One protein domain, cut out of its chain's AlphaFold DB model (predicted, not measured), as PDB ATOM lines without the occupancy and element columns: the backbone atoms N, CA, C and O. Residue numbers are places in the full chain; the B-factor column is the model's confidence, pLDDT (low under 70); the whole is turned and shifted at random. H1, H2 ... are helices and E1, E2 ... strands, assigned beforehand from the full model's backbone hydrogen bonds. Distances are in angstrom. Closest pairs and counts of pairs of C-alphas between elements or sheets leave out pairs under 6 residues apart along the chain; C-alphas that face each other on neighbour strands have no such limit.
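What this domain is: This is residues 167 to 328 of the 360 residues of an uncharacterized protein of Anaerolineaceae bacterium (UniProt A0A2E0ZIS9). What would one see first? A helical body has H2 through its middle, with H1, H6 and H8 packed on H2 from one side as a loose bundle, and a small hairpin of strands, E1 and E2, lies beside residues 268 to 274 of H6. H4 packs on H6, H5 meets H6 near their first residues to make a corner, and H3 lies far out, near H5. What is it made of? The printed part has 162 residues, with eight named helices and two named strands in the order H1 H2 H3 H4 H5 H6 E1 E2 H7 H8; the class is mostly helix and the sheet is antiparallel, E1 - E2. It is compact, with a radius of gyration of the C-alphas of 15.2 A and spans of 48 by 36 by 35 A.

Where its parts are: Where are the strands? E1 is residues 276 to 281, 15.0 A long, and E2 is residues 283 to 288, 15.9 A. Where are the helices? H6 is residues 263 to 274, 16.1 A; H2, the longest, 188 to 206, 27.0 A; H1, 167 to 183, 24.3 A, from C-alpha 167 at (234.322, 225.409, 234.110); H5, 232 to 246, 20.9 A. H8 is residues 302 to 312, 15.3 A, ending at C-alpha 312 at (248.212, 228.990, 233.268). The short ones are H3, 212 to 217, H4, 223 to 226, and H7, 290 to 294.

How they stand to each other: How do the strands pair? E1 and E2 form a hairpin, antiparallel at 150 degrees, with N 279 and O 285 within hydrogen-bond range at 3.0 A. What does H6 meet? H6 is the hub, touching five helices: H2 (Ile 195 and Val 269, closest C-alphas 6.7 A apart, a steep tilt of 42 degrees, the same way), H4, H7, and, only just, with 3 pairs of C-alphas within 8 A each, H1 and H5. How do the others stand? H1 and H2 are a helical hairpin at a steep tilt of 43 degrees, closest at the C-alphas of Ile 182 and Pro 188, 5.8 A. H2 touches H8, closest at the C-alphas of His 192 and Phe 312, 5.3 A, while H3 touches no helix. Are the helix backbones complete? Every O i to N i+4 pair is within hydrogen-bond range in H1, H2, H3, H5, H6, H7 and H8; H4 is too short for one, and its single O i to N i+3 pair is out of range.

The domain as a whole: How large is it? The two C-alphas farthest apart are those of Pro 282 and Val 328, 49.0 A. Is it unbroken? The printed part has no cut, and the link from H5 to H6, 16 residues, is long. Where is confidence low? Residues 278 to 293, 302 to 303, 306 and 309 to 328 have a pLDDT under 70; the mean of the printed part is 81.2.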
ATOM      1  N   ASP A 167     232.998 225.408 234.730       81.38
ATOM      2  CA  ASP A 167     234.322 225.409 234.110       81.38
ATOM      3  C   ASP A 167     234.619 226.758 233.453       81.38
ATOM      4  O   ASP A 167     235.648 227.377 233.723       81.38
ATOM      5  N   LYS A 168     233.676 227.279 232.658       83.06
ATOM      6  CA  LYS A 168     233.809 228.582 231.995       83.06
ATOM      7  C   LYS A 168     233.865 229.725 232.993       83.06
ATOM      8  O   LYS A 168     234.730 230.591 232.866       83.06
ATOM      9  N   ARG A 169     232.983 229.726 233.993       84.75
ATOM     10  CA  ARG A 169     232.962 230.776 235.019       84.75
ATOM     11  C   ARG A 169     234.211 230.743 235.880       84.75
ATOM     12  O   ARG A 169     234.781 231.796 236.138       84.75
ATOM     13  N   LEU A 170     234.647 229.555 236.299       84.19
ATOM     14  CA  LEU A 170     235.869 229.399 237.077       84.19
ATOM     15  C   LEU A 170     237.055 229.920 236.272       84.19
ATOM     16  O   LEU A 170     237.783 230.782 236.749       84.19
ATOM     17  N   LEU A 171     237.193 229.500 235.015       83.25
ATOM     18  CA  LEU A 171     238.275 229.949 234.145       83.25
ATOM     19  C   LEU A 171     238.284 231.470 233.943       83.25
ATOM     20  O   LEU A 171     239.341 232.089 234.044       83.25
ATOM     21  N   GLN A 172     237.119 232.076 233.705       83.00
ATOM     22  CA  GLN A 172     236.970 233.531 233.592       83.00
ATOM     23  C   GLN A 172     237.368 234.243 234.886       83.00
ATOM     24  O   GLN A 172     238.119 235.215 234.851       83.00
ATOM     25  N   ASN A 173     236.914 233.742 236.032       84.06
ATOM     26  CA  ASN A 173     237.256 234.302 237.330       84.06
ATOM     27  C   ASN A 173     238.769 234.219 237.605       84.06
ATOM     28  O   ASN A 173     239.368 235.192 238.064       84.06
ATOM     29  N   LEU A 174     239.406 233.091 237.271       86.62
ATOM     30  CA  LEU A 174     240.855 232.908 237.403       86.62
ATOM     31  C   LEU A 174     241.639 233.828 236.444       86.62
ATOM     32  O   LEU A 174     242.680 234.367 236.814       86.62
ATOM     33  N   GLN A 175     241.134 234.062 235.227       85.31
ATOM     34  CA  GLN A 175     241.714 235.037 234.292       85.31
ATOM     35  C   GLN A 175     241.635 236.468 234.831       85.31
ATOM     36  O   GLN A 175     242.602 237.218 234.710       85.31
ATOM     37  N   GLN A 176     240.507 236.848 235.438       87.31
ATOM     38  CA  GLN A 176     240.312 238.187 235.999       87.31
ATOM     39  C   GLN A 176     241.299 238.477 237.133       87.31
ATOM     40  O   GLN A 176     241.971 239.508 237.101       87.31
ATOM     41  N   ILE A 177     241.453 237.556 238.093       88.69
ATOM     42  CA  ILE A 177     242.444 237.726 239.166       88.69
ATOM     43  C   ILE A 177     243.878 237.698 238.619       88.69
ATOM     44  O   ILE A 177     244.708 238.490 239.055       88.69
ATOM     45  N   GLY A 178     244.171 236.878 237.603       90.06
ATOM     46  CA  GLY A 178     245.474 236.894 236.929       90.06
ATOM     47  C   GLY A 178     245.800 238.242 236.287       90.06
ATOM     48  O   GLY A 178     246.895 238.769 236.482       90.06
ATOM     49  N   ALA A 179     244.841 238.841 235.579       89.38
ATOM     50  CA  ALA A 179     245.001 240.166 234.987       89.38
ATOM     51  C   ALA A 179     245.218 241.253 236.055       89.38
ATOM     52  O   ALA A 179     246.071 242.122 235.871       89.38
ATOM     53  N   LEU A 180     244.498 241.173 237.182       91.06
ATOM     54  CA  LEU A 180     244.676 242.084 238.313       91.06
ATOM     55  C   LEU A 180     246.097 241.988 238.888       91.06
ATOM     56  O   LEU A 180     246.784 242.999 238.999       91.06
ATOM     57  N   LEU A 181     246.580 240.780 239.182       92.75
ATOM     58  CA  LEU A 181     247.930 240.569 239.716       92.75
ATOM     59  C   LEU A 181     249.018 241.140 238.793       92.75
ATOM     60  O   LEU A 181     249.930 241.829 239.247       92.75
ATOM     61  N   ILE A 182     248.900 240.902 237.483       91.75
ATOM     62  CA  ILE A 182     249.855 241.408 236.486       91.75
ATOM     63  C   ILE A 182     249.819 242.939 236.414       91.75
ATOM     64  O   ILE A 182     250.867 243.589 236.346       91.75
ATOM     65  N   LYS A 183     248.623 243.540 236.470       92.75
ATOM     66  CA  LYS A 183     248.459 245.000 236.523       92.75
ATOM     67  C   LYS A 183     249.183 245.597 237.737       92.75
ATOM     68  O   LYS A 183     249.826 246.640 237.608       92.75
ATOM     69  N   HIS A 184     249.168 244.886 238.863       92.50
ATOM     70  CA  HIS A 184     249.860 245.235 240.107       92.50
ATOM     71  C   HIS A 184     251.322 244.757 240.176       92.50
ATOM     72  O   HIS A 184     251.900 244.644 241.251       92.50
ATOM     73  N   LYS A 185     251.973 244.595 239.015       93.88
ATOM     74  CA  LYS A 185     253.420 244.347 238.866       93.88
ATOM     75  C   LYS A 185     253.902 242.967 239.321       93.88
ATOM     76  O   LYS A 185     255.114 242.752 239.338       93.88
ATOM     77  N   LEU A 186     253.008 242.016 239.596       94.12
ATOM     78  CA  LEU A 186     253.410 240.621 239.759       94.12
ATOM     79  C   LEU A 186     253.806 240.040 238.396       94.12
ATOM     80  O   LEU A 186     253.088 240.199 237.405       94.12
ATOM     81  N   GLN A 187     254.944 239.347 238.326       91.75
ATOM     82  CA  GLN A 187     255.354 238.709 237.073       91.75
ATOM     83  C   GLN A 187     254.294 237.687 236.608       91.75
ATOM     84  O   GLN A 187     253.838 236.887 237.428       91.75
ATOM     85  N   PRO A 188     253.940 237.623 235.306       88.94
ATOM     86  CA  PRO A 188     252.882 236.731 234.817       88.94
ATOM     87  C   PRO A 188     253.064 235.264 235.217       88.94
ATOM     88  O   PRO A 188     252.117 234.604 235.634       88.94
ATOM     89  N   LYS A 189     254.304 234.765 235.163       87.12
ATOM     90  CA  LYS A 189     254.643 233.393 235.563       87.12
ATOM     91  C   LYS A 189     254.321 233.119 237.036       87.12
ATOM     92  O   LYS A 189     253.814 232.050 237.360       87.12
ATOM     93  N   VAL A 190     254.585 234.088 237.908       92.19
ATOM     94  CA  VAL A 190     254.347 233.993 239.354       92.19
ATOM     95  C   VAL A 190     252.868 234.144 239.660       92.19
ATOM     96  O   VAL A 190     252.342 233.372 240.448       92.19
ATOM     97  N   ALA A 191     252.180 235.079 238.998       91.94
ATOM     98  CA  ALA A 191     250.735 235.242 239.125       91.94
ATOM     99  C   ALA A 191     250.003 233.936 238.785       91.94
ATOM    100  O   ALA A 191     249.166 233.464 239.550       91.94
ATOM    101  N   HIS A 192     250.377 233.304 237.674       87.81
ATOM    102  CA  HIS A 192     249.826 232.018 237.263       87.81
ATOM    103  C   HIS A 192     250.157 230.889 238.247       87.81
ATOM    104  O   HIS A 192     249.277 230.096 238.580       87.81
ATOM    105  N   ALA A 193     251.398 230.821 238.741       88.81
ATOM    106  CA  ALA A 193     251.793 229.824 239.733       88.81
ATOM    107  C   ALA A 193     251.035 230.003 241.061       88.81
ATOM    108  O   ALA A 193     250.558 229.024 241.628       88.81
ATOM    109  N   LEU A 194     250.857 231.246 241.517       93.81
ATOM    110  CA  LEU A 194     250.098 231.588 242.717       93.81
ATOM    111  C   LEU A 194     248.637 231.144 242.591       93.81
ATOM    112  O   LEU A 194     248.133 230.446 243.467       93.81
ATOM    113  N   ILE A 195     247.975 231.481 241.481       91.31
ATOM    114  CA  ILE A 195     246.599 231.042 241.208       91.31
ATOM    115  C   ILE A 195     246.516 229.513 241.194       91.31
ATOM    116  O   ILE A 195     245.645 228.940 241.845       91.31
ATOM    117  N   GLY A 196     247.445 228.848 240.501       88.50
ATOM    118  CA  GLY A 196     247.520 227.390 240.456       88.50
ATOM    119  C   GLY A 196     247.666 226.759 241.844       88.50
ATOM    120  O   GLY A 196     246.974 225.787 242.147       88.50
ATOM    121  N   LYS A 197     248.498 227.335 242.726       90.75
ATOM    122  CA  LYS A 197     248.617 226.873 244.116       90.75
ATOM    123  C   LYS A 197     247.299 226.990 244.877       90.75
ATOM    124  O   LYS A 197     246.934 226.042 245.559       90.75
ATOM    125  N   TYR A 198     246.538 228.070 244.715       92.75
ATOM    126  CA  TYR A 198     245.233 228.198 245.377       92.75
ATOM    127  C   TYR A 198     244.159 227.259 244.815       92.75
ATOM    128  O   TYR A 198     243.353 226.742 245.590       92.75
ATOM    129  N   VAL A 199     244.180 226.957 243.510       88.94
ATOM    130  CA  VAL A 199     243.357 225.871 242.940       88.94
ATOM    131  C   VAL A 199     243.712 224.543 243.606       88.94
ATOM    132  O   VAL A 199     242.825 223.830 244.069       88.94
ATOM    133  N   TYR A 200     245.006 224.234 243.707       87.56
ATOM    134  CA  TYR A 200     245.489 223.005 244.332       87.56
ATOM    135  C   TYR A 200     245.128 222.922 245.821       87.56
ATOM    136  O   TYR A 200     244.624 221.898 246.278       87.56
ATOM    137  N   PHE A 201     245.311 224.000 246.582       92.00
ATOM    138  CA  PHE A 201     244.953 224.023 247.999       92.00
ATOM    139  C   PHE A 201     243.449 223.853 248.206       92.00
ATOM    140  O   PHE A 201     243.048 223.089 249.078       92.00
ATOM    141  N   SER A 202     242.625 224.509 247.382       89.50
ATOM    142  CA  SER A 202     241.164 224.368 247.440       89.50
ATOM    143  C   SER A 202     240.739 222.937 247.113       89.50
ATOM    144  O   SER A 202     239.937 222.353 247.834       89.50
ATOM    145  N   TYR A 203     241.357 222.318 246.102       87.00
ATOM    146  CA  TYR A 203     241.141 220.913 245.756       87.00
ATOM    147  C   TYR A 203     241.446 219.955 246.914       87.00
ATOM    148  O   TYR A 203     240.656 219.049 247.190       87.00
ATOM    149  N   LEU A 204     242.586 220.143 247.589       88.94
ATOM    150  CA  LEU A 204     242.972 219.314 248.733       88.94
ATOM    151  C   LEU A 204     242.079 219.562 249.952       88.94
ATOM    152  O   LEU A 204     241.770 218.623 250.684       88.94
ATOM    153  N   ARG A 205     241.689 220.817 250.189       90.50
ATOM    154  CA  ARG A 205     240.862 221.208 251.334       90.50
ATOM    155  C   ARG A 205     239.433 220.692 251.200       90.50
ATOM    156  O   ARG A 205     238.937 220.091 252.145       90.50
ATOM    157  N   ASP A 206     238.816 220.824 250.028       86.75
ATOM    158  CA  ASP A 206     237.443 220.354 249.781       86.75
ATOM    159  C   ASP A 206     237.323 218.819 249.820       86.75
ATOM    160  O   ASP A 206     236.234 218.276 250.004       86.75
ATOM    161  N   ARG A 207     238.448 218.100 249.692       84.12
ATOM    162  CA  ARG A 207     238.549 216.642 249.890       84.12
ATOM    163  C   ARG A 207     239.004 216.231 251.294       84.12
ATOM    164  O   ARG A 207     239.309 215.062 251.502       84.12
ATOM    165  N   ASP A 208     239.090 217.174 252.232       87.19
ATOM    166  CA  ASP A 208     239.555 216.971 253.614       87.19
ATOM    167  C   ASP A 208     240.995 216.416 253.741       87.19
ATOM    168  O   ASP A 208     241.448 215.992 254.804       87.19
ATOM    169  N   ILE A 209     241.779 216.469 252.658       88.38
ATOM    170  CA  ILE A 209     243.206 216.111 252.673       88.38
ATOM    171  C   ILE A 209     243.994 217.204 253.405       88.38
ATOM    172  O   ILE A 209     244.905 216.911 254.183       88.38
ATOM    173  N   LEU A 210     243.620 218.466 253.169       92.00
ATOM    174  CA  LEU A 210     244.166 219.650 253.827       92.00
ATOM    175  C   LEU A 210     243.246 220.135 254.960       92.00
ATOM    176  O   LEU A 210     242.738 221.260 254.937       92.00
ATOM    177  N   SER A 211     243.012 219.261 255.939       92.25
ATOM    178  CA  SER A 211     242.177 219.561 257.106       92.25
ATOM    179  C   SER A 211     242.827 220.585 258.045       92.25
ATOM    180  O   SER A 211     244.053 220.702 258.125       92.25
ATOM    181  N   ASP A 212     242.007 221.289 258.831       92.19
ATOM    182  CA  ASP A 212     242.493 222.262 259.824       92.19
ATOM    183  C   ASP A 212     243.414 221.611 260.864       92.19
ATOM    184  O   ASP A 212     244.411 222.201 261.279       92.19
ATOM    185  N   LYS A 213     243.141 220.351 261.222       92.94
ATOM    186  CA  LYS A 213     244.010 219.557 262.097       92.94
ATOM    187  C   LYS A 213     245.390 219.349 261.478       92.94
ATOM    188  O   LYS A 213     246.392 219.444 262.180       92.94
ATOM    189  N   TRP A 214     245.458 219.043 260.180       93.62
ATOM    190  CA  TRP A 214     246.743 218.871 259.506       93.62
ATOM    191  C   TRP A 214     247.516 220.193 259.419       93.62
ATOM    192  O   TRP A 214     248.708 220.199 259.713       93.62
ATOM    193  N   LEU A 215     246.844 221.306 259.108       93.88
ATOM    194  CA  LEU A 215     247.463 222.640 259.071       93.88
ATOM    195  C   LEU A 215     248.065 223.028 260.429       93.88
ATOM    196  O   LEU A 215     249.226 223.429 260.490       93.88
ATOM    197  N   GLN A 216     247.332 222.803 261.522       92.12
ATOM    198  CA  GLN A 216     247.834 223.048 262.879       92.12
ATOM    199  C   GLN A 216     249.078 222.213 263.207       92.12
ATOM    200  O   GLN A 216     250.011 222.727 263.818       92.12
ATOM    201  N   LEU A 217     249.136 220.949 262.768       92.31
ATOM    202  CA  LEU A 217     250.325 220.102 262.940       92.31
ATOM    203  C   LEU A 217     251.547 220.622 262.170       92.31
ATOM    204  O   LEU A 217     252.671 220.320 262.556       92.31
ATOM    205  N   GLN A 218     251.336 221.380 261.093       91.69
ATOM    206  CA  GLN A 218     252.401 222.066 260.356       91.69
ATOM    207  C   GLN A 218     252.703 223.470 260.915       91.69
ATOM    208  O   GLN A 218     253.536 224.176 260.357       91.69
ATOM    209  N   GLY A 219     252.036 223.891 261.998       92.31
ATOM    210  CA  GLY A 219     252.187 225.230 262.574       92.31
ATOM    211  C   GLY A 219     251.560 226.344 261.731       92.31
ATOM    212  O   GLY A 219     251.982 227.490 261.835       92.31
ATOM    213  N   ILE A 220     250.577 226.018 260.887       94.06
ATOM    214  CA  ILE A 220     249.929 226.957 259.966       94.06
ATOM    215  C   ILE A 220     248.530 227.294 260.490       94.06
ATOM    216  O   ILE A 220     247.704 226.396 260.674       94.06
ATOM    217  N   ASP A 221     248.235 228.583 260.680       94.69
ATOM    218  CA  ASP A 221     246.863 229.056 260.894       94.69
ATOM    219  C   ASP A 221     246.125 229.096 259.540       94.69
ATOM    220  O   ASP A 221     246.575 229.786 258.617       94.69
ATOM    221  N   PRO A 222     244.983 228.396 259.380       93.44
ATOM    222  CA  PRO A 222     244.178 228.471 258.163       93.44
ATOM    223  C   PRO A 222     243.808 229.903 257.746       93.44
ATOM    224  O   PRO A 222     243.644 230.170 256.554       93.44
ATOM    225  N   GLN A 223     243.679 230.839 258.693       93.38
ATOM    226  CA  GLN A 223     243.379 232.242 258.399       93.38
ATOM    227  C   GLN A 223     244.490 232.913 257.585       93.38
ATOM    228  O   GLN A 223     244.185 233.707 256.692       93.38
ATOM    229  N   ASP A 224     245.744 232.539 257.824       95.50
ATOM    230  CA  ASP A 224     246.922 233.128 257.179       95.50
ATOM    231  C   ASP A 224     247.209 232.525 255.796       95.50
ATOM    232  O   ASP A 224     248.216 232.843 255.163       95.50
ATOM    233  N   VAL A 225     246.315 231.668 255.296       95.12
ATOM    234  CA  VAL A 225     246.383 231.105 253.943       95.12
ATOM    235  C   VAL A 225     245.068 231.298 253.198       95.12
ATOM    236  O   VAL A 225     245.065 231.724 252.054       95.12
ATOM    237  N   PHE A 226     243.928 231.002 253.818       93.06
ATOM    238  CA  PHE A 226     242.644 230.901 253.110       93.06
ATOM    239  C   PHE A 226     241.771 232.147 253.223       93.06
ATOM    240  O   PHE A 226     240.588 232.116 252.881       93.06
ATOM    241  N   THR A 227     242.315 233.245 253.743       90.75
ATOM    242  CA  THR A 227     241.540 234.466 253.947       90.75
ATOM    243  C   THR A 227     242.296 235.714 253.539       90.75
ATOM    244  O   THR A 227     243.454 235.695 253.143       90.75
ATOM    245  N   TYR A 228     241.623 236.841 253.707       88.69
ATOM    246  CA  TYR A 228     242.161 238.176 253.540       88.69
ATOM    247  C   TYR A 228     243.429 238.455 254.381       88.69
ATOM    248  O   TYR A 228     244.118 239.433 254.101       88.69
ATOM    249  N   LYS A 229     243.743 237.633 255.392       94.19
ATOM    250  CA  LYS A 229     244.985 237.706 256.181       94.19
ATOM    251  C   LYS A 229     246.153 236.931 255.564       94.19
ATOM    252  O   LYS A 229     247.209 236.859 256.178       94.19
ATOM    253  N   ALA A 230     245.966 236.327 254.390       96.88
ATOM    254  CA  ALA A 230     246.973 235.449 253.830       96.88
ATOM    255  C   ALA A 230     248.300 236.158 253.545       96.88
ATOM    256  O   ALA A 230     248.307 237.269 253.015       96.88
ATOM    257  N   THR A 231     249.407 235.492 253.881       96.94
ATOM    258  CA  THR A 231     250.769 236.038 253.762       96.94
ATOM    259  C   THR A 231     251.657 235.167 252.877       96.94
ATOM    260  O   THR A 231     251.427 233.965 252.714       96.94
ATOM    261  N   VAL A 232     252.719 235.757 252.326       97.12
ATOM    262  CA  VAL A 232     253.762 235.043 251.574       97.12
ATOM    263  C   VAL A 232     254.457 234.010 252.455       97.12
ATOM    264  O   VAL A 232     254.741 232.910 251.987       97.12
ATOM    265  N   SER A 233     254.685 234.334 253.731       95.88
ATOM    266  CA  SER A 233     255.317 233.424 254.692       95.88
ATOM    267  C   SER A 233     254.497 232.143 254.868       95.88
ATOM    268  O   SER A 233     254.997 231.047 254.621       95.88
ATOM    269  N   SER A 234     253.205 232.267 255.185       96.19
ATOM    270  CA  SER A 234     252.324 231.109 255.383       96.19
ATOM    271  C   SER A 234     252.076 230.332 254.086       96.19
ATOM    272  O   SER A 234     252.020 229.102 254.104       96.19
ATOM    273  N   LEU A 235     251.996 231.022 252.938       96.75
ATOM    274  CA  LEU A 235     251.949 230.391 251.614       96.75
ATOM    275  C   LEU A 235     253.188 229.522 251.354       96.75
ATOM    276  O   LEU A 235     253.062 228.403 250.845       96.75
ATOM    277  N   ARG A 236     254.378 230.038 251.679       95.94
ATOM    278  CA  ARG A 236     255.645 229.317 251.539       95.94
ATOM    279  C   ARG A 236     255.673 228.092 252.445       95.94
ATOM    280  O   ARG A 236     255.891 226.994 251.942       95.94
ATOM    281  N   THR A 237     255.372 228.251 253.734       95.88
ATOM    282  CA  THR A 237     255.353 227.137 254.694       95.88
ATOM    283  C   THR A 237     254.387 226.035 254.262       95.88
ATOM    284  O   THR A 237     254.752 224.860 254.254       95.88
ATOM    285  N   LEU A 238     253.174 226.396 253.825       96.19
ATOM    286  CA  LEU A 238     252.215 225.418 253.312       96.19
ATOM    287  C   LEU A 238     252.732 224.715 252.054       96.19
ATOM    288  O   LEU A 238     252.581 223.501 251.912       96.19
ATOM    289  N   THR A 239     253.333 225.474 251.138       94.31
ATOM    290  CA  THR A 239     253.913 224.925 249.912       94.31
ATOM    291  C   THR A 239     254.971 223.876 250.235       94.31
ATOM    292  O   THR A 239     254.858 222.746 249.772       94.31
ATOM    293  N   GLU A 240     255.957 224.219 251.061       93.44
ATOM    294  CA  GLU A 240     257.063 223.330 251.424       93.44
ATOM    295  C   GLU A 240     256.563 222.070 252.158       93.44
ATOM    296  O   GLU A 240     257.017 220.957 251.872       93.44
ATOM    297  N   ALA A 241     255.570 222.211 253.045       93.25
ATOM    298  CA  ALA A 241     254.949 221.083 253.741       93.25
ATOM    299  C   ALA A 241     254.240 220.114 252.778       93.25
ATOM    300  O   ALA A 241     254.343 218.892 252.922       93.25
ATOM    301  N   LEU A 242     253.532 220.638 251.771       91.62
ATOM    302  CA  LEU A 242     252.855 219.823 250.759       91.62
ATOM    303  C   LEU A 242     253.839 219.160 249.793       91.62
ATOM    304  O   LEU A 242     253.678 217.979 249.486       91.62
ATOM    305  N   GLU A 243     254.869 219.883 249.356       89.12
ATOM    306  CA  GLU A 243     255.926 219.340 248.495       89.12
ATOM    307  C   GLU A 243     256.674 218.200 249.200       89.12
ATOM    308  O   GLU A 243     256.917 217.156 248.595       89.12
ATOM    309  N   THR A 244     256.930 218.343 250.504       88.75
ATOM    310  CA  THR A 244     257.511 217.282 251.344       88.75
ATOM    311  C   THR A 244     256.573 216.080 251.468       88.75
ATOM    312  O   THR A 244     257.007 214.935 251.366       88.75
ATOM    313  N   ARG A 245     255.272 216.319 251.675       87.75
ATOM    314  CA  ARG A 245     254.275 215.252 251.855       87.75
ATOM    315  C   ARG A 245     254.060 214.418 250.590       87.75
ATOM    316  O   ARG A 245     253.882 213.207 250.698       87.75
ATOM    317  N   PHE A 246     254.006 215.059 249.426       81.94
ATOM    318  CA  PHE A 246     253.636 214.416 248.160       81.94
ATOM    319  C   PHE A 246     254.819 214.161 247.220       81.94
ATOM    320  O   PHE A 246     254.626 213.564 246.165       81.94
ATOM    321  N   ASN A 247     256.030 214.569 247.608       71.12
ATOM    322  CA  ASN A 247     257.266 214.380 246.851       71.12
ATOM    323  C   ASN A 247     257.185 214.912 245.406       71.12
ATOM    324  O   ASN A 247     257.513 214.220 244.442       71.12
ATOM    325  N   GLY A 248     256.713 216.151 245.246       72.50
ATOM    326  CA  GLY A 248     256.577 216.789 243.938       72.50
ATOM    327  C   GLY A 248     256.280 218.280 244.036       72.50
ATOM    328  O   GLY A 248     255.663 218.732 244.995       72.50
ATOM    329  N   GLN A 249     256.706 219.049 243.028       74.75
ATOM    330  CA  GLN A 249     256.497 220.501 242.973       74.75
ATOM    331  C   GLN A 249     255.362 220.851 242.008       74.75
ATOM    332  O   GLN A 249     255.533 220.861 240.784       74.75
ATOM    333  N   ILE A 250     254.197 221.167 242.569       76.88
ATOM    334  CA  ILE A 250     253.021 221.609 241.815       76.88
ATOM    335  C   ILE A 250     252.987 223.145 241.834       76.88
ATOM    336  O   ILE A 250     252.935 223.765 242.900       76.88
ATOM    337  N   PHE A 251     253.045 223.758 240.645       79.69
ATOM    338  CA  PHE A 251     253.153 225.213 240.435       79.69
ATOM    339  C   PHE A 251     254.307 225.856 241.234       79.69
ATOM    340  O   PHE A 251     254.057 226.578 242.200       79.69
ATOM    341  N   PRO A 252     255.577 225.580 240.877       84.38
ATOM    342  CA  PRO A 252     256.722 226.056 241.651       84.38
ATOM    343  C   PRO A 252     256.814 227.587 241.648       84.38
ATOM    344  O   PRO A 252     256.676 228.225 240.599       84.38
ATOM    345  N   ILE A 253     257.088 228.152 242.824       89.25
ATOM    346  CA  ILE A 253     257.419 229.562 243.041       89.25
ATOM    347  C   ILE A 253     258.776 229.577 243.740       89.25
ATOM    348  O   ILE A 253     258.934 228.952 244.786       89.25
ATOM    349  N   ASP A 254     259.751 230.266 243.156       90.44
ATOM    350  CA  ASP A 254     261.040 230.489 243.804       90.44
ATOM    351  C   ASP A 254     260.896 231.662 244.780       90.44
ATOM    352  O   ASP A 254     261.037 232.820 244.395       90.44
ATOM    353  N   PHE A 255     260.542 231.361 246.031       92.25
ATOM    354  CA  PHE A 255     260.296 232.376 247.058       92.25
ATOM    355  C   PHE A 255     261.547 233.189 247.436       92.25
ATOM    356  O   PHE A 255     261.403 234.252 248.034       92.25
ATOM    357  N   GLU A 256     262.753 232.721 247.101       89.19
ATOM    358  CA  GLU A 256     264.006 233.442 247.368       89.19
ATOM    359  C   GLU A 256     264.335 234.427 246.239       89.19
ATOM    360  O   GLU A 256     264.752 235.564 246.479       89.19
ATOM    361  N   ALA A 257     264.144 234.004 244.986       88.38
ATOM    362  CA  ALA A 257     264.411 234.844 243.824       88.38
ATOM    363  C   ALA A 257     263.267 235.823 243.515       88.38
ATOM    364  O   ALA A 257     263.505 236.893 242.942       88.38
ATOM    365  N   GLU A 258     262.027 235.473 243.864       90.06
ATOM    366  CA  GLU A 258     260.848 236.228 243.465       90.06
ATOM    367  C   GLU A 258     260.542 237.405 244.397       90.06
ATOM    368  O   GLU A 258     259.863 237.277 245.411       90.06
ATOM    369  N   LYS A 259     261.005 238.593 244.004       89.56
ATOM    370  CA  LYS A 259     260.837 239.831 244.784       89.56
ATOM    371  C   LYS A 259     259.538 240.590 244.509       89.56
ATOM    372  O   LYS A 259     259.235 241.528 245.240       89.56
ATOM    373  N   SER A 260     258.802 240.262 243.444       91.81
ATOM    374  CA  SER A 260     257.542 240.948 243.106       91.81
ATOM    375  C   SER A 260     256.333 240.392 243.861       91.81
ATOM    376  O   SER A 260     255.309 241.068 243.960       91.81
ATOM    377  N   LEU A 261     256.438 239.186 244.425       96.19
ATOM    378  CA  LEU A 261     255.400 238.599 245.267       96.19
ATOM    379  C   LEU A 261     255.381 239.274 246.649       96.19
ATOM    380  O   LEU A 261     256.419 239.443 247.279       96.19
ATOM    381  N   ASN A 262     254.194 239.650 247.126       96.06
ATOM    382  CA  ASN A 262     253.991 240.299 248.421       96.06
ATOM    383  C   ASN A 262     252.666 239.828 249.049       96.06
ATOM    384  O   ASN A 262     251.878 239.135 248.398       96.06
ATOM    385  N   ASP A 263     252.424 240.206 250.305       96.19
ATOM    386  CA  ASP A 263     251.245 239.762 251.058       96.19
ATOM    387  C   ASP A 263     249.924 240.246 250.445       96.19
ATOM    388  O   ASP A 263     248.930 239.528 250.504       96.19
ATOM    389  N   GLU A 264     249.895 241.412 249.789       94.56
ATOM    390  CA  GLU A 264     248.682 241.900 249.120       94.56
ATOM    391  C   GLU A 264     248.264 240.966 247.985       94.56
ATOM    392  O   GLU A 264     247.097 240.576 247.911       94.56
ATOM    393  N   HIS A 265     249.217 240.532 247.156       95.88
ATOM    394  CA  HIS A 265     248.967 239.572 246.084       95.88
ATOM    395  C   HIS A 265     248.376 238.261 246.618       95.88
ATOM    396  O   HIS A 265     247.377 237.767 246.090       95.88
ATOM    397  N   VAL A 266     248.971 237.702 247.677       96.88
ATOM    398  CA  VAL A 266     248.516 236.442 248.286       96.88
ATOM    399  C   VAL A 266     247.131 236.615 248.908       96.88
ATOM    400  O   VAL A 266     246.234 235.809 248.658       96.88
ATOM    401  N   SER A 267     246.936 237.706 249.642       95.00
ATOM    402  CA  SER A 267     245.671 238.091 250.258       95.00
ATOM    403  C   SER A 267     244.544 238.250 249.235       95.00
ATOM    404  O   SER A 267     243.427 237.788 249.477       95.00
ATOM    405  N   TRP A 268     244.807 238.854 248.073       93.38
ATOM    406  CA  TRP A 268     243.816 238.985 247.004       93.38
ATOM    407  C   TRP A 268     243.390 237.633 246.445       93.38
ATOM    408  O   TRP A 268     242.194 237.366 246.348       93.38
ATOM    409  N   VAL A 269     244.342 236.751 246.126       93.50
ATOM    410  CA  VAL A 269     244.010 235.414 245.616       93.50
ATOM    411  C   VAL A 269     243.228 234.623 246.663       93.50
ATOM    412  O   VAL A 269     242.161 234.101 246.348       93.50
ATOM    413  N   ALA A 270     243.672 234.612 247.921       92.94
ATOM    414  CA  ALA A 270     242.959 233.950 249.011       92.94
ATOM    415  C   ALA A 270     241.520 234.461 249.175       92.94
ATOM    416  O   ALA A 270     240.584 233.672 249.305       92.94
ATOM    417  N   SER A 271     241.332 235.782 249.119       88.19
ATOM    418  CA  SER A 271     240.013 236.418 249.218       88.19
ATOM    419  C   SER A 271     239.110 236.004 248.053       88.19
ATOM    420  O   SER A 271     237.961 235.621 248.262       88.19
ATOM    421  N   VAL A 272     239.642 235.988 246.826       87.00
ATOM    422  CA  VAL A 272     238.899 235.528 245.647       87.00
ATOM    423  C   VAL A 272     238.432 234.088 245.829       87.00
ATOM    424  O   VAL A 272     237.241 233.836 245.694       87.00
ATOM    425  N   PHE A 273     239.310 233.165 246.232       87.81
ATOM    426  CA  PHE A 273     238.942 231.761 246.470       87.81
ATOM    427  C   PHE A 273     237.966 231.566 247.639       87.81
ATOM    428  O   PHE A 273     237.194 230.611 247.641       87.81
ATOM    429  N   ARG A 274     237.925 232.495 248.597       83.19
ATOM    430  CA  ARG A 274     236.918 232.524 249.668       83.19
ATOM    431  C   ARG A 274     235.537 233.006 249.194       83.19
ATOM    432  O   ARG A 274     234.545 232.841 249.911       83.19
ATOM    433  N   GLY A 275     235.447 233.592 248.001       75.38
ATOM    434  CA  GLY A 275     234.240 234.245 247.501       75.38
ATOM    435  C   GLY A 275     234.136 235.703 247.919       75.38
ATOM    436  O   GLY A 275     233.078 236.149 248.368       75.38
ATOM    437  N   ASP A 276     235.226 236.438 247.735       74.12
ATOM    438  CA  ASP A 276     235.229 237.893 247.667       74.12
ATOM    439  C   ASP A 276     235.451 238.326 246.205       74.12
ATOM    440  O   ASP A 276     236.135 237.656 245.429       74.12
ATOM    441  N   LYS A 277     234.874 239.460 245.801       70.38
ATOM    442  CA  LYS A 277     235.220 240.153 244.559       70.38
ATOM    443  C   LYS A 277     236.150 241.282 244.906       70.38
ATOM    444  O   LYS A 277     235.940 242.029 245.862       70.38
ATOM    445  N   ILE A 278     237.166 241.395 244.080       67.88
ATOM    446  CA  ILE A 278     238.130 242.466 244.162       67.88
ATOM    447  C   ILE A 278     237.790 243.404 243.017       67.88
ATOM    448  O   ILE A 278     237.974 243.059 241.851       67.88
ATOM    449  N   GLU A 279     237.189 244.539 243.358       67.75
ATOM    450  CA  GLU A 279     236.882 245.597 242.402       67.75
ATOM    451  C   GLU A 279     237.861 246.743 242.595       67.75
ATOM    452  O   GLU A 279     238.193 247.119 243.716       67.75
ATOM    453  N   GLU A 280     238.307 247.319 241.489       60.50
ATOM    454  CA  GLU A 280     239.112 248.528 241.505       60.50
ATOM    455  C   GLU A 280     238.193 249.718 241.234       60.50
ATOM    456  O   GLU A 280     237.728 249.915 240.110       60.50
ATOM    457  N   VAL A 281     237.896 250.486 242.281       49.38
ATOM    458  CA  VAL A 281     237.103 251.715 242.201       49.38
ATOM    459  C   VAL A 281     237.724 252.737 243.155       49.38
ATOM    460  O   VAL A 281     237.627 252.581 244.369       49.38
ATOM    461  N   PRO A 282     238.214 253.874 242.634       50.56
ATOM    462  CA  PRO A 282     239.639 254.290 242.523       50.56
ATOM    463  C   PRO A 282     240.733 253.602 243.378       50.56
ATOM    464  O   PRO A 282     241.906 253.718 243.035       50.56
ATOM    465  N   GLU A 283     240.387 252.882 244.442       61.34
ATOM    466  CA  GLU A 283     241.258 251.993 245.218       61.34
ATOM    467  C   GLU A 283     240.753 250.541 245.108       61.34
ATOM    468  O   GLU A 283     239.675 250.279 244.565       61.34
ATOM    469  N   ILE A 284     241.524 249.568 245.603       60.38
ATOM    470  CA  ILE A 284     241.074 248.172 245.640       60.38
ATOM    471  C   ILE A 284     240.053 247.999 246.765       60.38
ATOM    472  O   ILE A 284     240.396 248.016 247.948       60.38
ATOM    473  N   VAL A 285     238.801 247.764 246.387       58.38
ATOM    474  CA  VAL A 285     237.705 247.477 247.308       58.38
ATOM    475  C   VAL A 285     237.437 245.976 247.312       58.38
ATOM    476  O   VAL A 285     237.194 245.351 246.278       58.38
ATOM    477  N   ARG A 286     237.456 245.387 248.511       58.75
ATOM    478  CA  ARG A 286     237.015 244.008 248.742       58.75
ATOM    479  C   ARG A 286     235.519 244.030 249.003       58.75
ATOM    480  O   ARG A 286     235.076 244.538 250.030       58.75
ATOM    481  N   GLN A 287     234.743 243.494 248.075       55.72
ATOM    482  CA  GLN A 287     233.313 243.291 248.261       55.72
ATOM    483  C   GLN A 287     233.055 241.802 248.442       55.72
ATOM    484  O   GLN A 287     233.606 240.986 247.709       55.72
ATOM    485  N   TYR A 288     232.194 241.424 249.385       47.91
ATOM    486  CA  TYR A 288     231.737 240.039 249.454       47.91
ATOM    487  C   TYR A 288     231.058 239.675 248.136       47.91
ATOM    488  O   TYR A 288     230.078 240.301 247.732       47.91
ATOM    489  N   HIS A 289     231.571 238.655 247.459       53.91
ATOM    490  CA  HIS A 289     231.008 238.205 246.199       53.91
ATOM    491  C   HIS A 289     231.083 236.701 246.129       53.91
ATOM    492  O   HIS A 289     232.124 236.086 245.922       53.91
ATOM    493  N   LEU A 290     229.913 236.099 246.249       57.62
ATOM    494  CA  LEU A 290     229.779 234.683 246.494       57.62
ATOM    495  C   LEU A 290     230.189 233.734 245.337       57.62
ATOM    496  O   LEU A 290     230.161 232.539 245.611       57.62
ATOM    497  N   PRO A 291     230.597 234.112 244.094       59.12
ATOM    498  CA  PRO A 291     230.862 233.116 243.056       59.12
ATOM    499  C   PRO A 291     231.867 232.030 243.413       59.12
ATOM    500  O   PRO A 291     231.643 230.906 242.991       59.12
ATOM    501  N   PHE A 292     232.920 232.301 244.196       63.53
ATOM    502  CA  PHE A 292     233.820 231.214 244.602       63.53
ATOM    503  C   PHE A 292     233.273 230.342 245.727       63.53
ATOM    504  O   PHE A 292     233.562 229.153 245.733       63.53
ATOM    505  N   LYS A 293     232.378 230.857 246.585       68.38
ATOM    506  CA  LYS A 293     231.604 229.998 247.504       68.38
ATOM    507  C   LYS A 293     230.667 229.045 246.761       68.38
ATOM    508  O   LYS A 293     230.163 228.092 247.345       68.38
ATOM    509  N   ALA A 294     230.389 229.322 245.486       73.44
ATOM    510  CA  ALA A 294     229.642 228.409 244.638       73.44
ATOM    511  C   ALA A 294     230.452 227.151 244.321       73.44
ATOM    512  O   ALA A 294     229.859 226.079 244.190       73.44
ATOM    513  N   TYR A 295     231.775 227.288 244.193       82.69
ATOM    514  CA  TYR A 295     232.643 226.188 243.811       82.69
ATOM    515  C   TYR A 295     232.824 225.207 244.960       82.69
ATOM    516  O   TYR A 295     232.996 225.585 246.115       82.69
ATOM    517  N   ASN A 296     232.789 223.933 244.609       83.38
ATOM    518  CA  ASN A 296     233.226 222.842 245.451       83.38
ATOM    519  C   ASN A 296     234.189 222.002 244.615       83.38
ATOM    520  O   ASN A 296     233.773 221.227 243.751       83.38
ATOM    521  N   PHE A 297     235.486 222.184 244.852       84.38
ATOM    522  CA  PHE A 297     236.556 221.531 244.109       84.38
ATOM    523  C   PHE A 297     236.579 220.017 244.313       84.38
ATOM    524  O   PHE A 297     237.227 219.325 243.526       84.38
ATOM    525  N   LYS A 298     235.842 219.480 245.298       82.81
ATOM    526  CA  LYS A 298     235.558 218.044 245.405       82.81
ATOM    527  C   LYS A 298     234.844 217.497 244.171       82.81
ATOM    528  O   LYS A 298     235.163 216.396 243.736       82.81
ATOM    529  N   TYR A 299     233.920 218.274 243.614       81.06
ATOM    530  CA  TYR A 299     233.084 217.871 242.483       81.06
ATOM    531  C   TYR A 299     233.537 218.473 241.153       81.06
ATOM    532  O   TYR A 299     233.067 218.040 240.111       81.06
ATOM    533  N   ILE A 300     234.433 219.465 241.157       79.94
ATOM    534  CA  ILE A 300     234.968 220.003 239.902       79.94
ATOM    535  C   ILE A 300     235.740 218.887 239.173       79.94
ATOM    536  O   ILE A 300     236.682 218.344 239.763       79.94
ATOM    537  N   PRO A 301     235.379 218.570 237.911       72.06
ATOM    538  CA  PRO A 301     236.016 217.506 237.145       72.06
ATOM    539  C   PRO A 301     237.511 217.741 236.976       72.06
ATOM    540  O   PRO A 301     237.958 218.886 236.813       72.06
ATOM    541  N   VAL A 302     238.285 216.661 236.941       68.06
ATOM    542  CA  VAL A 302     239.736 216.737 236.774       68.06
ATOM    543  C   VAL A 302     240.099 217.403 235.444       68.06
ATOM    544  O   VAL A 302     240.998 218.238 235.410       68.06
ATOM    545  N   GLU A 303     239.331 217.181 234.376       68.81
ATOM    546  CA  GLU A 303     239.512 217.830 233.068       68.81
ATOM    547  C   GLU A 303     239.432 219.361 233.156       68.81
ATOM    548  O   GLU A 303     240.149 220.080 232.451       68.81
ATOM    549  N   THR A 304     238.576 219.879 234.043       71.69
ATOM    550  CA  THR A 304     238.462 221.325 234.283       71.69
ATOM    551  C   THR A 304     239.737 221.849 234.936       71.69
ATOM    552  O   THR A 304     240.269 222.882 234.524       71.69
ATOM    553  N   LEU A 305     240.279 221.112 235.908       70.31
ATOM    554  CA  LEU A 305     241.544 221.446 236.566       70.31
ATOM    555  C   LEU A 305     242.726 221.350 235.599       70.31
ATOM    556  O   LEU A 305     243.619 222.195 235.635       70.31
ATOM    557  N   SER A 306     242.703 220.384 234.687       67.62
ATOM    558  CA  SER A 306     243.708 220.221 233.638       67.62
ATOM    559  C   SER A 306     243.655 221.355 232.624       67.62
ATOM    560  O   SER A 306     244.692 221.899 232.254       67.62
ATOM    561  N   THR A 307     242.458 221.810 232.252       70.62
ATOM    562  CA  THR A 307     242.281 222.995 231.396       70.62
ATOM    563  C   THR A 307     242.847 224.252 232.065       70.62
ATOM    564  O   THR A 307     243.544 225.046 231.430       70.62
ATOM    565  N   ILE A 308     242.596 224.416 233.367       70.81
ATOM    566  CA  ILE A 308     243.182 225.481 234.191       70.81
ATOM    567  C   ILE A 308     244.714 225.366 234.181       70.81
ATOM    568  O   ILE A 308     245.403 226.335 233.858       70.81
ATOM    569  N   TYR A 309     245.252 224.179 234.461       67.06
ATOM    570  CA  TYR A 309     246.688 223.901 234.451       67.06
ATOM    571  C   TYR A 309     247.336 224.267 233.107       67.06
ATOM    572  O   TYR A 309     248.325 225.001 233.066       67.06
ATOM    573  N   GLU A 310     246.754 223.825 231.993       66.38
ATOM    574  CA  GLU A 310     247.245 224.122 230.649       66.38
ATOM    575  C   GLU A 310     247.208 225.608 230.304       66.38
ATOM    576  O   GLU A 310     248.120 226.115 229.647       66.38
ATOM    577  N   GLN A 311     246.147 226.308 230.706       67.44
ATOM    578  CA  GLN A 311     245.997 227.726 230.407       67.44
ATOM    579  C   GLN A 311     247.023 228.572 231.166       67.44
ATOM    580  O   GLN A 311     247.568 229.529 230.611       67.44
ATOM    581  N   PHE A 312     247.299 228.225 232.423       66.06
ATOM    582  CA  PHE A 312     248.212 228.990 233.268       66.06
ATOM    583  C   PHE A 312     249.686 228.632 233.039       66.06
ATOM    584  O   PHE A 312     250.564 229.461 233.294       66.06
ATOM    585  N   ILE A 313     249.984 227.469 232.450       58.94
ATOM    586  CA  ILE A 313     251.346 227.089 232.062       58.94
ATOM    587  C   ILE A 313     251.571 227.271 230.552       58.94
ATOM    588  O   ILE A 313     251.758 226.328 229.781       58.94
ATOM    589  N   PHE A 314     251.648 228.535 230.138       50.88
ATOM    590  CA  PHE A 314     251.922 228.934 228.750       50.88
ATOM    591  C   PHE A 314     253.273 228.412 228.207       50.88
ATOM    592  O   PHE A 314     253.429 228.198 227.005       50.88
ATOM    593  N   GLU A 315     254.262 228.157 229.074       49.31
ATOM    594  CA  GLU A 315     255.609 227.718 228.667       49.31
ATOM    595  C   GLU A 315     255.733 226.200 228.420       49.31
ATOM    596  O   GLU A 315     256.643 225.773 227.702       49.31
ATOM    597  N   ARG A 316     254.837 225.361 228.972       49.31
ATOM    598  CA  ARG A 316     254.932 223.890 228.847       49.31
ATOM    599  C   ARG A 316     254.278 223.322 227.588       49.31
ATOM    600  O   ARG A 316     254.707 222.254 227.153       49.31
ATOM    601  N   LYS A 317     253.351 224.039 226.937       46.91
ATOM    602  CA  LYS A 317     252.792 223.619 225.631       46.91
ATOM    603  C   LYS A 317     253.873 223.447 224.556       46.91
ATOM    604  O   LYS A 317     253.777 222.547 223.733       46.91
ATOM    605  N   LYS A 318     254.968 224.220 224.618       47.06
ATOM    606  CA  LYS A 318     256.143 224.038 223.740       47.06
ATOM    607  C   LYS A 318     256.995 222.798 224.065       47.06
ATOM    608  O   LYS A 318     257.891 222.477 223.294       47.06
ATOM    609  N   LYS A 319     256.756 222.118 225.194       50.09
ATOM    610  CA  LYS A 319     257.535 220.967 225.695       50.09
ATOM    611  C   LYS A 319     256.710 219.676 225.839       50.09
ATOM    612  O   LYS A 319     257.176 218.750 226.491       50.09
ATOM    613  N   GLY A 320     255.513 219.608 225.248       50.59
ATOM    614  CA  GLY A 320     254.726 218.369 225.164       50.59
ATOM    615  C   GLY A 320     254.057 217.909 226.463       50.59
ATOM    616  O   GLY A 320     253.699 216.743 226.565       50.59
ATOM    617  N   ALA A 321     253.885 218.783 227.462       54.12
ATOM    618  CA  ALA A 321     253.118 218.427 228.657       54.12
ATOM    619  C   ALA A 321     251.616 218.439 228.327       54.12
ATOM    620  O   ALA A 321     251.023 219.513 228.212       54.12
ATOM    621  N   ILE A 322     251.042 217.252 228.150       56.53
ATOM    622  CA  ILE A 322     249.609 217.012 227.955       56.53
ATOM    623  C   ILE A 322     249.128 216.238 229.179       56.53
ATOM    624  O   ILE A 322     249.792 215.294 229.604       56.53
ATOM    625  N   TYR A 323     248.017 216.666 229.775       57.69
ATOM    626  CA  TYR A 323     247.420 215.942 230.892       57.69
ATOM    627  C   TYR A 323     246.728 214.669 230.394       57.69
ATOM    628  O   TYR A 323     245.999 214.720 229.404       57.69
ATOM    629  N   THR A 324     246.931 213.547 231.086       60.78
ATOM    630  CA  THR A 324     246.255 212.277 230.791       60.78
ATOM    631  C   THR A 324     244.801 212.350 231.270       60.78
ATOM    632  O   THR A 324     244.599 212.489 232.473       60.78
ATOM    633  N   PRO A 325     243.787 212.276 230.388       57.06
ATOM    634  CA  PRO A 325     242.379 212.306 230.796       57.06
ATOM    635  C   PRO A 325     242.046 211.235 231.854       57.06
ATOM    636  O   PRO A 325     242.608 210.141 231.793       57.06
ATOM    637  N   GLU A 326     241.126 211.520 232.787       57.34
ATOM    638  CA  GLU A 326     240.792 210.631 233.924       57.34
ATOM    639  C   GLU A 326     240.375 209.235 233.448       57.34
ATOM    640  O   GLU A 326     240.923 208.235 233.887       57.34
ATOM    641  N   ILE A 327     239.531 209.183 232.423       52.72
ATOM    642  CA  ILE A 327     239.137 207.976 231.683       52.72
ATOM    643  C   ILE A 327     240.306 207.089 231.219       52.72
ATOM    644  O   ILE A 327     240.219 205.865 231.271       52.72
ATOM    645  N   VAL A 328     241.416 207.688 230.773       62.56
ATOM    646  CA  VAL A 328     242.605 206.944 230.334       62.56
ATOM    647  C   VAL A 328     243.357 206.413 231.551       62.56
ATOM    648  O   VAL A 328     243.847 205.288 231.519       62.56
TER     649      VAL A 328